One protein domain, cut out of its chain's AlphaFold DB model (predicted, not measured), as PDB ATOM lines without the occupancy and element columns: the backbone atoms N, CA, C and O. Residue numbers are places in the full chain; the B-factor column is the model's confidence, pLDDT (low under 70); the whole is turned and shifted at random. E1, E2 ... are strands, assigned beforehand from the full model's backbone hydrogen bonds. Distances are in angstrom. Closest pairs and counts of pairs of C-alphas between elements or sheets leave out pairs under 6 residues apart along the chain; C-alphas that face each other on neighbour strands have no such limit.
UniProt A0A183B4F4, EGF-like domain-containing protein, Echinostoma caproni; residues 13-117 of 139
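What this domain is: This is residues 13 to 117 of the 139 residues of the protein "EGF-like domain-containing protein" of Echinostoma caproni (UniProt A0A183B4F4). With little regular structure, the printed part is a loose row of three two-stranded hairpins, E1 with E2, E3 with E4 in the middle, and E5 with E6, strung together by long loops. The 105 residues have six named strands, E1 to E6 in order, in three antiparallel pairs, and no named helix; the class is all strand, with 26 residues in named elements. It is only just loose, close to extended: radius of gyration of the C-alphas 19.0 A, spans 55 by 39 by 27 A.

Where its parts are: E1, residues 32 to 35 (10.0 A), begins at C-alpha 32 (-32.438, -46.071, 47.781); E2 is residues 38 to 41 (10.2 A). E3, residues 69 to 74, spans 16.3 A; E4, residues 84 to 89, 16.5 A. E5 is residues 106 to 108 (6.4 A); E6, residues 114 to 116 (7.0 A), ends at C-alpha 116 (-69.447, -46.832, 26.094).

How they stand to each other: Within hydrogen-bond range are N 33 and O 40 in hairpin E1 and E2, 2.8 A; N 71 and O 87 in hairpin E3 and E4, 2.9 A; N 107 and O 115 in hairpin E5 and E6, 3.1 A. E2 and E3 are apart, as are E4 and E5.

The domain as a whole: The C-alphas farthest apart, Pro 25 and Asp 110, are 56.9 A apart. The printed part has no cut. Links E2 to E3 and E4 to E5 are long. Residues 59 to 62, 75 to 83 and 104 to 117 have pLDDT under 70.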
ATOM      1  N   TYR A  13     -31.435 -30.472  51.256       86.31
ATOM      2  CA  TYR A  13     -32.571 -30.170  50.382       86.31
ATOM      3  C   TYR A  13     -33.567 -29.188  51.024       86.31
ATOM      4  O   TYR A  13     -33.535 -28.901  52.223       86.31
ATOM      5  N   GLY A  14     -34.514 -28.703  50.217       82.12
ATOM      6  CA  GLY A  14     -35.578 -27.789  50.640       82.12
ATOM      7  C   GLY A  14     -35.199 -26.308  50.550       82.12
ATOM      8  O   GLY A  14     -34.069 -25.954  50.233       82.12
ATOM      9  N   VAL A  15     -36.165 -25.432  50.845       86.44
ATOM     10  CA  VAL A  15     -36.045 -23.963  50.686       86.44
ATOM     11  C   VAL A  15     -34.933 -23.354  51.558       86.44
ATOM     12  O   VAL A  15     -34.398 -22.304  51.220       86.44
ATOM     13  N   PHE A  16     -34.553 -24.037  52.642       88.19
ATOM     14  CA  PHE A  16     -33.508 -23.604  53.577       88.19
ATOM     15  C   PHE A  16     -32.351 -24.599  53.718       88.19
ATOM     16  O   PHE A  16     -31.535 -24.442  54.618       88.19
ATOM     17  N   CYS A  17     -32.281 -25.631  52.871       88.06
ATOM     18  CA  CYS A  17     -31.265 -26.688  52.968       88.06
ATOM     19  C   CYS A  17     -31.223 -27.407  54.332       88.06
ATOM     20  O   CYS A  17     -30.182 -27.923  54.718       88.06
ATOM     21  N   LEU A  18     -32.344 -27.430  55.063       86.44
ATOM     22  CA  LEU A  18     -32.455 -28.066  56.383       86.44
ATOM     23  C   LEU A  18     -32.955 -29.515  56.311       86.44
ATOM     24  O   LEU A  18     -32.943 -30.214  57.319       86.44
ATOM     25  N   ASN A  19     -33.425 -29.967  55.145       83.06
ATOM     26  CA  ASN A  19     -33.818 -31.360  54.971       83.06
ATOM     27  C   ASN A  19     -32.574 -32.164  54.594       83.06
ATOM     28  O   ASN A  19     -32.049 -31.988  53.495       83.06
ATOM     29  N   HIS A  20     -32.127 -33.040  55.483       82.94
ATOM     30  CA  HIS A  20     -31.032 -33.965  55.216       82.94
ATOM     31  C   HIS A  20     -31.585 -35.356  54.925       82.94
ATOM     32  O   HIS A  20     -32.511 -35.818  55.589       82.94
ATOM     33  N   CYS A  21     -31.013 -36.014  53.922       77.38
ATOM     34  CA  CYS A  21     -31.308 -37.408  53.618       77.38
ATOM     35  C   CYS A  21     -30.194 -38.293  54.162       77.38
ATOM     36  O   CYS A  21     -29.315 -38.732  53.423       77.38
ATOM     37  N   GLU A  22     -30.228 -38.534  55.465       81.62
ATOM     38  CA  GLU A  22     -29.424 -39.589  56.072       81.62
ATOM     39  C   GLU A  22     -30.146 -40.914  55.839       81.62
ATOM     40  O   GLU A  22     -31.267 -41.098  56.309       81.62
ATOM     41  N   VAL A  23     -29.536 -41.802  55.050       79.75
ATOM     42  CA  VAL A  23     -30.103 -43.125  54.763       79.75
ATOM     43  C   VAL A  23     -30.207 -43.898  56.082       79.75
ATOM     44  O   VAL A  23     -29.168 -44.133  56.708       79.75
ATOM     45  N   PRO A  24     -31.418 -44.278  56.532       81.62
ATOM     46  CA  PRO A  24     -31.564 -45.039  57.764       81.62
ATOM     47  C   PRO A  24     -30.899 -46.419  57.636       81.62
ATOM     48  O   PRO A  24     -30.854 -46.968  56.534       81.62
ATOM     49  N   PRO A  25     -30.395 -47.007  58.733       83.31
ATOM     50  CA  PRO A  25     -29.652 -48.270  58.695       83.31
ATOM     51  C   PRO A  25     -30.473 -49.466  58.189       83.31
ATOM     52  O   PRO A  25     -29.897 -50.473  57.788       83.31
ATOM     53  N   GLU A  26     -31.802 -49.380  58.216       82.00
ATOM     54  CA  GLU A  26     -32.706 -50.391  57.667       82.00
ATOM     55  C   GLU A  26     -32.856 -50.345  56.135       82.00
ATOM     56  O   GLU A  26     -33.424 -51.272  55.558       82.00
ATOM     57  N   PHE A  27     -32.351 -49.299  55.475       85.50
ATOM     58  CA  PHE A  27     -32.356 -49.165  54.019       85.50
ATOM     59  C   PHE A  27     -31.022 -49.643  53.450       85.50
ATOM     60  O   PHE A  27     -29.954 -49.340  53.980       85.50
ATOM     61  N   ASP A  28     -31.082 -50.326  52.310       88.12
ATOM     62  CA  ASP A  28     -29.887 -50.599  51.521       88.12
ATOM     63  C   ASP A  28     -29.494 -49.329  50.731       88.12
ATOM     64  O   ASP A  28     -30.283 -48.868  49.890       88.12
ATOM     65  N   PRO A  29     -28.306 -48.736  50.971       88.38
ATOM     66  CA  PRO A  29     -27.865 -47.514  50.292       88.38
ATOM     67  C   PRO A  29     -27.727 -47.672  48.768       88.38
ATOM     68  O   PRO A  29     -27.793 -46.673  48.038       88.38
ATOM     69  N   ASP A  30     -27.589 -48.903  48.269       90.38
ATOM     70  CA  ASP A  30     -27.532 -49.184  46.834       90.38
ATOM     71  C   ASP A  30     -28.928 -49.247  46.194       90.38
ATOM     72  O   ASP A  30     -29.048 -49.126  44.972       90.38
ATOM     73  N   HIS A  31     -29.998 -49.395  46.981       90.12
ATOM     74  CA  HIS A  31     -31.377 -49.532  46.482       90.12
ATOM     75  C   HIS A  31     -32.231 -48.288  46.703       90.12
ATOM     76  O   HIS A  31     -33.273 -48.140  46.062       90.12
ATOM     77  N   VAL A  32     -31.783 -47.360  47.547       89.31
ATOM     78  CA  VAL A  32     -32.438 -46.071  47.781       89.31
ATOM     79  C   VAL A  32     -31.664 -44.927  47.117       89.31
ATOM     80  O   VAL A  32     -30.454 -44.988  46.880       89.31
ATOM     81  N   MET A  33     -32.377 -43.864  46.776       87.31
ATOM     82  CA  MET A  33     -31.820 -42.566  46.416       87.31
ATOM     83  C   MET A  33     -32.630 -41.461  47.092       87.31
ATOM     84  O   MET A  33     -33.792 -41.665  47.448       87.31
ATOM     85  N   CYS A  34     -32.037 -40.282  47.257       84.38
ATOM     86  CA  CYS A  34     -32.761 -39.117  47.747       84.38
ATOM     87  C   CYS A  34     -32.872 -38.041  46.673       84.38
ATOM     88  O   CYS A  34     -31.879 -37.599  46.090       84.38
ATOM     89  N   GLU A  35     -34.098 -37.576  46.471       80.31
ATOM     90  CA  GLU A  35     -34.411 -36.471  45.582       80.31
ATOM     91  C   GLU A  35     -35.304 -35.479  46.334       80.31
ATOM     92  O   GLU A  35     -36.274 -35.849  46.991       80.31
ATOM     93  N   THR A  36     -34.980 -34.185  46.291       79.69
ATOM     94  CA  THR A  36     -35.756 -33.113  46.957       79.69
ATOM     95  C   THR A  36     -36.007 -33.285  48.469       79.69
ATOM     96  O   THR A  36     -36.886 -32.626  49.024       79.69
ATOM     97  N   GLY A  37     -35.220 -34.111  49.166       76.50
ATOM     98  CA  GLY A  37     -35.393 -34.380  50.599       76.50
ATOM     99  C   GLY A  37     -36.392 -35.499  50.911       76.50
ATOM    100  O   GLY A  37     -36.884 -35.569  52.035       76.50
ATOM    101  N   ARG A  38     -36.728 -36.347  49.931       80.06
ATOM    102  CA  ARG A  38     -37.476 -37.599  50.132       80.06
ATOM    103  C   ARG A  38     -36.705 -38.782  49.562       80.06
ATOM    104  O   ARG A  38     -35.979 -38.635  48.581       80.06
ATOM    105  N   PHE A  39     -36.915 -39.949  50.164       83.31
ATOM    106  CA  PHE A  39     -36.377 -41.213  49.677       83.31
ATOM    107  C   PHE A  39     -37.229 -41.778  48.541       83.31
ATOM    108  O   PHE A  39     -38.460 -41.765  48.600       83.31
ATOM    109  N   TYR A  40     -36.548 -42.296  47.526       87.00
ATOM    110  CA  TYR A  40     -37.115 -42.998  46.384       87.00
ATOM    111  C   TYR A  40     -36.310 -44.269  46.136       87.00
ATOM    112  O   TYR A  40     -35.097 -44.289  46.340       87.00
ATOM    113  N   CYS A  41     -36.964 -45.320  45.658       88.50
ATOM    114  CA  CYS A  41     -36.258 -46.530  45.261       88.50
ATOM    115  C   CYS A  41     -35.542 -46.333  43.927       88.50
ATOM    116  O   CYS A  41     -36.048 -45.676  43.012       88.50
ATOM    117  N   ARG A  42     -34.348 -46.913  43.818       89.81
ATOM    118  CA  ARG A  42     -33.612 -46.988  42.561       89.81
ATOM    119  C   ARG A  42     -34.371 -47.845  41.547       89.81
ATOM    120  O   ARG A  42     -35.120 -48.737  41.948       89.81
ATOM    121  N   PRO A  43     -34.166 -47.619  40.235       88.19
ATOM    122  CA  PRO A  43     -34.740 -48.482  39.211       88.19
ATOM    123  C   PRO A  43     -34.435 -49.951  39.508       88.19
ATOM    124  O   PRO A  43     -33.286 -50.302  39.783       88.19
ATOM    125  N   GLY A  44     -35.460 -50.800  39.478       86.25
ATOM    126  CA  GLY A  44     -35.325 -52.211  39.835       86.25
ATOM    127  C   GLY A  44     -35.734 -52.571  41.263       86.25
ATOM    128  O   GLY A  44     -35.736 -53.759  41.591       86.25
ATOM    129  N   TRP A  45     -36.083 -51.587  42.095       87.50
ATOM    130  CA  TRP A  45     -36.412 -51.778  43.509       87.50
ATOM    131  C   TRP A  45     -37.742 -51.126  43.897       87.50
ATOM    132  O   TRP A  45     -38.153 -50.108  43.341       87.50
ATOM    133  N   THR A  46     -38.421 -51.734  44.862       85.69
ATOM    134  CA  THR A  46     -39.718 -51.328  45.411       85.69
ATOM    135  C   THR A  46     -39.839 -51.796  46.868       85.69
ATOM    136  O   THR A  46     -38.900 -52.364  47.423       85.69
ATOM    137  N   GLY A  47     -40.991 -51.571  47.494       80.94
ATOM    138  CA  GLY A  47     -41.205 -51.805  48.925       80.94
ATOM    139  C   GLY A  47     -41.129 -50.510  49.726       80.94
ATOM    140  O   GLY A  47     -40.891 -49.435  49.172       80.94
ATOM    141  N   LEU A  48     -41.381 -50.602  51.031       80.94
ATOM    142  CA  LEU A  48     -41.379 -49.422  51.903       80.94
ATOM    143  C   LEU A  48     -39.956 -48.882  52.107       80.94
ATOM    144  O   LEU A  48     -39.767 -47.668  52.176       80.94
ATOM    145  N   ASN A  49     -38.981 -49.790  52.142       83.94
ATOM    146  CA  ASN A  49     -37.568 -49.519  52.379       83.94
ATOM    147  C   ASN A  49     -36.695 -49.869  51.157       83.94
ATOM    148  O   ASN A  49     -35.477 -49.983  51.276       83.94
ATOM    149  N   CYS A  50     -37.306 -50.037  49.978       88.12
ATOM    150  CA  CYS A  50     -36.626 -50.444  48.742       88.12
ATOM    151  C   CYS A  50     -35.933 -51.816  48.833       88.12
ATOM    152  O   CYS A  50     -34.931 -52.077  48.169       88.12
ATOM    153  N   GLU A  51     -36.475 -52.698  49.666       86.06
ATOM    154  CA  GLU A  51     -35.947 -54.020  49.989       86.06
ATOM    155  C   GLU A  51     -36.359 -55.107  48.983       86.06
ATOM    156  O   GLU A  51     -35.762 -56.185  48.946       86.06
ATOM    157  N   LEU A  52     -37.371 -54.836  48.152       84.38
ATOM    158  CA  LEU A  52     -37.944 -55.801  47.214       84.38
ATOM    159  C   LEU A  52     -37.553 -55.467  45.774       84.38
ATOM    160  O   LEU A  52     -37.515 -54.305  45.379       84.38
ATOM    161  N   LYS A  53     -37.335 -56.490  44.943       85.12
ATOM    162  CA  LYS A  53     -37.172 -56.292  43.497       85.12
ATOM    163  C   LYS A  53     -38.476 -55.820  42.869       85.12
ATOM    164  O   LYS A  53     -39.531 -56.387  43.141       85.12
ATOM    165  N   ASP A  54     -38.393 -54.809  42.008       86.88
ATOM    166  CA  ASP A  54     -39.556 -54.299  41.286       86.88
ATOM    167  C   ASP A  54     -40.009 -55.318  40.222       86.88
ATOM    168  O   ASP A  54     -39.301 -55.526  39.226       86.88
ATOM    169  N   PRO A  55     -41.201 -55.928  40.376       84.88
ATOM    170  CA  PRO A  55     -41.700 -56.913  39.430       84.88
ATOM    171  C   PRO A  55     -41.909 -56.340  38.024       84.88
ATOM    172  O   PRO A  55     -41.814 -57.083  37.050       84.88
ATOM    173  N   CYS A  56     -42.137 -55.031  37.892       86.88
ATOM    174  CA  CYS A  56     -42.326 -54.354  36.611       86.88
ATOM    175  C   CYS A  56     -41.032 -54.171  35.804       86.88
ATOM    176  O   CYS A  56     -41.097 -53.798  34.634       86.88
ATOM    177  N   THR A  57     -39.873 -54.416  36.416       84.12
ATOM    178  CA  THR A  57     -38.549 -54.264  35.784       84.12
ATOM    179  C   THR A  57     -37.844 -55.589  35.526       84.12
ATOM    180  O   THR A  57     -36.696 -55.594  35.092       84.12
ATOM    181  N   MET A  58     -38.506 -56.717  35.798       77.38
ATOM    182  CA  MET A  58     -37.921 -58.029  35.551       77.38
ATOM    183  C   MET A  58     -37.682 -58.229  34.050       77.38
ATOM    184  O   MET A  58     -38.616 -58.185  33.243       77.38
ATOM    185  N   ASP A  59     -36.417 -58.438  33.684       62.94
ATOM    186  CA  ASP A  59     -35.981 -58.568  32.297       62.94
ATOM    187  C   ASP A  59     -36.738 -59.686  31.561       62.94
ATOM    188  O   ASP A  59     -36.889 -60.807  32.050       62.94
ATOM    189  N   GLY A  60     -37.204 -59.381  30.347       60.41
ATOM    190  CA  GLY A  60     -37.807 -60.358  29.436       60.41
ATOM    191  C   GLY A  60     -39.306 -60.620  29.620       60.41
ATOM    192  O   GLY A  60     -39.884 -61.336  28.801       60.41
ATOM    193  N   LEU A  61     -39.965 -60.018  30.615       64.38
ATOM    194  CA  LEU A  61     -41.394 -60.224  30.855       64.38
ATOM    195  C   LEU A  61     -42.196 -58.948  30.547       64.38
ATOM    196  O   LEU A  61     -42.293 -58.038  31.367       64.38
ATOM    197  N   ARG A  62     -42.830 -58.873  29.365       69.31
ATOM    198  CA  ARG A  62     -43.899 -57.881  29.124       69.31
ATOM    199  C   ARG A  62     -45.139 -58.304  29.912       69.31
ATOM    200  O   ARG A  62     -46.017 -58.973  29.379       69.31
ATOM    201  N   LEU A  63     -45.169 -57.937  31.194       84.06
ATOM    202  CA  LEU A  63     -46.264 -58.243  32.117       84.06
ATOM    203  C   LEU A  63     -47.583 -57.625  31.647       84.06
ATOM    204  O   LEU A  63     -48.569 -58.323  31.434       84.06
ATOM    205  N   CYS A  64     -47.577 -56.309  31.457       90.81
ATOM    206  CA  CYS A  64     -48.728 -55.560  30.981       90.81
ATOM    207  C   CYS A  64     -48.692 -55.462  29.452       90.81
ATOM    208  O   CYS A  64     -47.678 -55.071  28.866       90.81
ATOM    209  N   GLN A  65     -49.792 -55.840  28.805       90.44
ATOM    210  CA  GLN A  65     -49.935 -55.825  27.350       90.44
ATOM    211  C   GLN A  65     -50.565 -54.514  26.862       90.44
ATOM    212  O   GLN A  65     -51.073 -53.728  27.659       90.44
ATOM    213  N   ASN A  66     -50.513 -54.278  25.547       89.50
ATOM    214  CA  ASN A  66     -51.183 -53.153  24.879       89.50
ATOM    215  C   ASN A  66     -50.865 -51.784  25.499       89.50
ATOM    216  O   ASN A  66     -51.756 -51.005  25.826       89.50
ATOM    217  N   ASP A  67     -49.570 -51.536  25.714       89.50
ATOM    218  CA  ASP A  67     -49.024 -50.291  26.273       89.50
ATOM    219  C   ASP A  67     -49.578 -49.905  27.656       89.50
ATOM    220  O   ASP A  67     -49.457 -48.763  28.103       89.50
ATOM    221  N   ALA A  68     -50.150 -50.871  28.377       90.75
ATOM    222  CA  ALA A  68     -50.597 -50.671  29.741       90.75
ATOM    223  C   ALA A  68     -49.426 -50.389  30.690       90.75
ATOM    224  O   ALA A  68     -48.343 -50.977  30.603       90.75
ATOM    225  N   LYS A  69     -49.671 -49.503  31.659       91.44
ATOM    226  CA  LYS A  69     -48.672 -49.114  32.653       91.44
ATOM    227  C   LYS A  69     -48.596 -50.170  33.755       91.44
ATOM    228  O   LYS A  69     -49.580 -50.397  34.458       91.44
ATOM    229  N   CYS A  70     -47.420 -50.763  33.947       90.12
ATOM    230  CA  CYS A  70     -47.149 -51.610  35.105       90.12
ATOM    231  C   CYS A  70     -46.982 -50.750  36.362       90.12
ATOM    232  O   CYS A  70     -46.328 -49.704  36.329       90.12
ATOM    233  N   ILE A  71     -47.620 -51.160  37.455       86.94
ATOM    234  CA  ILE A  71     -47.565 -50.479  38.746       86.94
ATOM    235  C   ILE A  71     -47.190 -51.528  39.797       86.94
ATOM    236  O   ILE A  71     -48.001 -52.429  40.040       86.94
ATOM    237  N   PRO A  72     -46.004 -51.430  40.424       82.56
ATOM    238  CA  PRO A  72     -45.644 -52.328  41.507       82.56
ATOM    239  C   PRO A  72     -46.548 -52.078  42.714       82.56
ATOM    240  O   PRO A  72     -46.902 -50.939  43.033       82.56
ATOM    241  N   THR A  73     -46.938 -53.154  43.383       78.69
ATOM    242  CA  THR A  73     -47.769 -53.136  44.584       78.69
ATOM    243  C   THR A  73     -47.091 -53.939  45.680       78.69
ATOM    244  O   THR A  73     -46.681 -55.080  45.477       78.69
ATOM    245  N   TYR A  74     -46.998 -53.348  46.866       73.19
ATOM    246  CA  TYR A  74     -46.572 -54.036  48.076       73.19
ATOM    247  C   TYR A  74     -47.796 -54.210  48.974       73.19
ATOM    248  O   TYR A  74     -48.549 -53.265  49.219       73.19
ATOM    249  N   THR A  75     -48.046 -55.430  49.439       61.53
ATOM    250  CA  THR A  75     -49.054 -55.677  50.470       61.53
ATOM    251  C   THR A  75     -48.418 -55.362  51.815       61.53
ATOM    252  O   THR A  75     -47.709 -56.189  52.372       61.53
ATOM    253  N   SER A  76     -48.621 -54.149  52.328       51.22
ATOM    254  CA  SER A  76     -48.153 -53.788  53.667       51.22
ATOM    255  C   SER A  76     -48.849 -54.656  54.722       51.22
ATOM    256  O   SER A  76     -50.078 -54.600  54.820       51.22
ATOM    257  N   GLY A  77     -48.085 -55.401  55.530       52.78
ATOM    258  CA  GLY A  77     -48.592 -56.011  56.766       52.78
ATOM    259  C   GLY A  77     -48.234 -57.472  57.044       52.78
ATOM    260  O   GLY A  77     -48.865 -58.040  57.933       52.78
ATOM    261  N   LEU A  78     -47.281 -58.101  56.349       48.22
ATOM    262  CA  LEU A  78     -47.042 -59.542  56.505       48.22
ATOM    263  C   LEU A  78     -45.569 -59.934  56.735       48.22
ATOM    264  O   LEU A  78     -45.166 -61.047  56.446       48.22
ATOM    265  N   GLY A  79     -44.798 -59.113  57.449       49.66
ATOM    266  CA  GLY A  79     -43.592 -59.582  58.145       49.66
ATOM    267  C   GLY A  79     -42.500 -60.198  57.245       49.66
ATOM    268  O   GLY A  79     -42.431 -59.927  56.047       49.66
ATOM    269  N   PRO A  80     -41.573 -60.992  57.815       39.03
ATOM    270  CA  PRO A  80     -40.475 -61.577  57.050       39.03
ATOM    271  C   PRO A  80     -41.008 -62.606  56.037       39.03
ATOM    272  O   PRO A  80     -41.464 -63.678  56.433       39.03
ATOM    273  N   GLY A  81     -40.931 -62.283  54.741       51.34
ATOM    274  CA  GLY A  81     -41.434 -63.121  53.640       51.34
ATOM    275  C   GLY A  81     -42.341 -62.406  52.630       51.34
ATOM    276  O   GLY A  81     -42.813 -63.050  51.693       51.34
ATOM    277  N   ASP A  82     -42.581 -61.103  52.800       59.12
ATOM    278  CA  ASP A  82     -43.398 -60.310  51.880       59.12
ATOM    279  C   ASP A  82     -42.856 -60.310  50.440       59.12
ATOM    280  O   ASP A  82     -41.653 -60.215  50.190       59.12
ATOM    281  N   THR A  83     -43.767 -60.427  49.469       60.00
ATOM    282  CA  THR A  83     -43.445 -60.462  48.035       60.00
ATOM    283  C   THR A  83     -44.000 -59.231  47.335       60.00
ATOM    284  O   THR A  83     -45.147 -58.832  47.543       60.00
ATOM    285  N   ALA A  84     -43.187 -58.622  46.472       71.88
ATOM    286  CA  ALA A  84     -43.665 -57.568  45.594       71.88
ATOM    287  C   ALA A  84     -44.565 -58.178  44.510       71.88
ATOM    288  O   ALA A  84     -44.201 -59.148  43.842       71.88
ATOM    289  N   THR A  85     -45.745 -57.596  44.335       80.50
ATOM    290  CA  THR A  85     -46.698 -57.946  43.275       80.50
ATOM    291  C   THR A  85     -46.827 -56.775  42.306       80.50
ATOM    292  O   THR A  85     -46.216 -55.721  42.495       80.50
ATOM    293  N   PHE A  86     -47.603 -56.937  41.241       86.06
ATOM    294  CA  PHE A  86     -47.875 -55.854  40.304       86.06
ATOM    295  C   PHE A  86     -49.351 -55.825  39.931       86.06
ATOM    296  O   PHE A  86     -50.065 -56.826  40.021       86.06
ATOM    297  N   ARG A  87     -49.787 -54.671  39.433       89.62
ATOM    298  CA  ARG A  87     -51.034 -54.535  38.684       89.62
ATOM    299  C   ARG A  87     -50.798 -53.734  37.414       89.62
ATOM    300  O   ARG A  87     -49.950 -52.842  37.383       89.62
ATOM    301  N   CYS A  88     -51.602 -53.997  36.396       92.81
ATOM    302  CA  CYS A  88     -51.592 -53.216  35.169       92.81
ATOM    303  C   CYS A  88     -52.687 -52.145  35.210       92.81
ATOM    304  O   CYS A  88     -53.841 -52.425  35.532       92.81
ATOM    305  N   ALA A  89     -52.327 -50.901  34.901       93.31
ATOM    306  CA  ALA A  89     -53.281 -49.849  34.577       93.31
ATOM    307  C   ALA A  89     -53.480 -49.829  33.059       93.31
ATOM    308  O   ALA A  89     -52.601 -49.379  32.318       93.31
ATOM    309  N   CYS A  90     -54.618 -50.362  32.618       90.38
ATOM    310  CA  CYS A  90     -54.938 -50.506  31.203       90.38
ATOM    311  C   CYS A  90     -55.207 -49.156  30.541       90.38
ATOM    312  O   CYS A  90     -55.789 -48.254  31.150       90.38
ATOM    313  N   VAL A  91     -54.800 -49.038  29.278       88.44
ATOM    314  CA  VAL A  91     -55.246 -47.950  28.404       88.44
ATOM    315  C   VAL A  91     -56.721 -48.172  28.016       88.44
ATOM    316  O   VAL A  91     -57.194 -49.313  28.078       88.44
ATOM    317  N   PRO A  92     -57.474 -47.120  27.635       83.81
ATOM    318  CA  PRO A  92     -58.859 -47.270  27.187       83.81
ATOM    319  C   PRO A  92     -58.995 -48.325  26.080       83.81
ATOM    320  O   PRO A  92     -58.155 -48.396  25.186       83.81
ATOM    321  N   GLY A  93     -60.048 -49.142  26.146       78.75
ATOM    322  CA  GLY A  93     -60.269 -50.246  25.208       78.75
ATOM    323  C   GLY A  93     -59.624 -51.576  25.608       78.75
ATOM    324  O   GLY A  93     -59.794 -52.549  24.883       78.75
ATOM    325  N   TRP A  94     -58.940 -51.658  26.756       85.88
ATOM    326  CA  TRP A  94     -58.378 -52.906  27.286       85.88
ATOM    327  C   TRP A  94     -58.747 -53.128  28.754       85.88
ATOM    328  O   TRP A  94     -58.788 -52.199  29.560       85.88
ATOM    329  N   VAL A  95     -58.979 -54.386  29.111       86.31
ATOM    330  CA  VAL A  95     -59.350 -54.857  30.449       86.31
ATOM    331  C   VAL A  95     -58.601 -56.146  30.805       86.31
ATOM    332  O   VAL A  95     -57.830 -56.708  30.020       86.31
ATOM    333  N   GLY A  96     -58.836 -56.626  32.026       87.88
ATOM    334  CA  GLY A  96     -58.212 -57.822  32.576       87.88
ATOM    335  C   GLY A  96     -56.931 -57.523  33.361       87.88
ATOM    336  O   GLY A  96     -56.422 -56.404  33.333       87.88
ATOM    337  N   PRO A  97     -56.390 -58.525  34.072       88.94
ATOM    338  CA  PRO A  97     -55.254 -58.335  34.977       88.94
ATOM    339  C   PRO A  97     -53.962 -57.919  34.259       88.94
ATOM    340  O   PRO A  97     -53.146 -57.212  34.842       88.94
ATOM    341  N   LEU A  98     -53.800 -58.329  32.995       90.44
ATOM    342  CA  LEU A  98     -52.637 -58.021  32.154       90.44
ATOM    343  C   LEU A  98     -52.965 -57.057  31.004       90.44
ATOM    344  O   LEU A  98     -52.126 -56.841  30.135       90.44
ATOM    345  N   CYS A  99     -54.181 -56.496  30.975       92.25
ATOM    346  CA  CYS A  99     -54.661 -55.632  29.888       92.25
ATOM    347  C   CYS A  99     -54.585 -56.282  28.496       92.25
ATOM    348  O   CYS A  99     -54.337 -55.619  27.494       92.25
ATOM    349  N   SER A 100     -54.778 -57.601  28.445       90.62
ATOM    350  CA  SER A 100     -54.724 -58.414  27.227       90.62
ATOM    351  C   SER A 100     -56.102 -58.692  26.623       90.62
ATOM    352  O   SER A 100     -56.192 -59.344  25.588       90.62
ATOM    353  N   ILE A 101     -57.179 -58.248  27.276       85.19
ATOM    354  CA  ILE A 101     -58.557 -58.501  26.846       85.19
ATOM    355  C   ILE A 101     -59.127 -57.190  26.299       85.19
ATOM    356  O   ILE A 101     -59.115 -56.206  27.037       85.19
ATOM    357  N   PRO A 102     -59.623 -57.131  25.053       78.75
ATOM    358  CA  PRO A 102     -60.261 -55.926  24.542       78.75
ATOM    359  C   PRO A 102     -61.538 -55.629  25.335       78.75
ATOM    360  O   PRO A 102     -62.357 -56.516  25.592       78.75
ATOM    361  N   ASP A 103     -61.714 -54.373  25.733       77.56
ATOM    362  CA  ASP A 103     -62.939 -53.913  26.370       77.56
ATOM    363  C   ASP A 103     -64.021 -53.744  25.306       77.56
ATOM    364  O   ASP A 103     -64.163 -52.684  24.701       77.56
ATOM    365  N   LEU A 104     -64.814 -54.794  25.094       68.19
ATOM    366  CA  LEU A 104     -65.943 -54.784  24.155       68.19
ATOM    367  C   LEU A 104     -67.049 -53.793  24.553       68.19
ATOM    368  O   LEU A 104     -68.010 -53.606  23.807       68.19
ATOM    369  N   ARG A 105     -66.936 -53.154  25.726       63.12
ATOM    370  CA  ARG A 105     -67.789 -52.026  26.098       63.12
ATOM    371  C   ARG A 105     -67.334 -50.718  25.479       63.12
ATOM    372  O   ARG A 105     -68.113 -49.774  25.506       63.12
ATOM    373  N   MET A 106     -66.115 -50.632  24.966       55.44
ATOM    374  CA  MET A 106     -65.608 -49.439  24.307       55.44
ATOM    375  C   MET A 106     -65.643 -49.637  22.795       55.44
ATOM    376  O   MET A 106     -64.994 -50.524  22.252       55.44
ATOM    377  N   CYS A 107     -66.401 -48.789  22.104       59.12
ATOM    378  CA  CYS A 107     -66.359 -48.703  20.648       59.12
ATOM    379  C   CYS A 107     -65.554 -47.455  20.274       59.12
ATOM    380  O   CYS A 107     -65.896 -46.350  20.707       59.12
ATOM    381  N   GLN A 108     -64.494 -47.626  19.484       55.16
ATOM    382  CA  GLN A 108     -63.738 -46.526  18.890       55.16
ATOM    383  C   GLN A 108     -64.199 -46.356  17.442       55.16
ATOM    384  O   GLN A 108     -64.137 -47.296  16.654       55.16
ATOM    385  N   HIS A 109     -64.711 -45.174  17.108       54.44
ATOM    386  CA  HIS A 109     -65.093 -44.831  15.738       54.44
ATOM    387  C   HIS A 109     -63.857 -44.362  14.951       54.44
ATOM    388  O   HIS A 109     -62.893 -43.870  15.540       54.44
ATOM    389  N   ASP A 110     -63.905 -44.423  13.617       57.38
ATOM    390  CA  ASP A 110     -62.822 -44.013  12.697       57.38
ATOM    391  C   ASP A 110     -62.346 -42.553  12.868       57.38
ATOM    392  O   ASP A 110     -61.318 -42.146  12.337       57.38
ATOM    393  N   ASN A 111     -63.088 -41.741  13.623       63.06
ATOM    394  CA  ASN A 111     -62.765 -40.353  13.956       63.06
ATOM    395  C   ASN A 111     -62.141 -40.210  15.366       63.06
ATOM    396  O   ASN A 111     -62.115 -39.105  15.904       63.06
ATOM    397  N   ASN A 112     -61.677 -41.309  15.975       58.25
ATOM    398  CA  ASN A 112     -61.136 -41.388  17.339       58.25
ATOM    399  C   ASN A 112     -62.113 -41.042  18.479       58.25
ATOM    400  O   ASN A 112     -61.676 -40.855  19.616       58.25
ATOM    401  N   THR A 113     -63.429 -40.992  18.244       52.16
ATOM    402  CA  THR A 113     -64.381 -40.868  19.360       52.16
ATOM    403  C   THR A 113     -64.552 -42.208  20.069       52.16
ATOM    404  O   THR A 113     -64.789 -43.224  19.411       52.16
ATOM    405  N   VAL A 114     -64.466 -42.198  21.401       54.56
ATOM    406  CA  VAL A 114     -64.646 -43.375  22.263       54.56
ATOM    407  C   VAL A 114     -66.031 -43.306  22.902       54.56
ATOM    408  O   VAL A 114     -66.361 -42.311  23.546       54.56
ATOM    409  N   GLY A 115     -66.842 -44.348  22.721       55.53
ATOM    410  CA  GLY A 115     -68.165 -44.477  23.341       55.53
ATOM    411  C   GLY A 115     -68.258 -45.708  24.239       55.53
ATOM    412  O   GLY A 115     -67.530 -46.677  24.040       55.53
ATOM    413  N   THR A 116     -69.164 -45.684  25.219       47.53
ATOM    414  CA  THR A 116     -69.447 -46.832  26.094       47.53
ATOM    415  C   THR A 116     -70.737 -47.541  25.680       47.53
ATOM    416  O   THR A 116     -71.787 -46.905  25.586       47.53
ATOM    417  N   TYR A 117     -70.692 -48.858  25.492       55.59
ATOM    418  CA  TYR A 117     -71.865 -49.712  25.327       55.59
ATOM    419  C   TYR A 117     -72.611 -49.874  26.657       55.59
ATOM    420  O   TYR A 117     -72.017 -49.951  27.735       55.59
TER     421      TYR A 117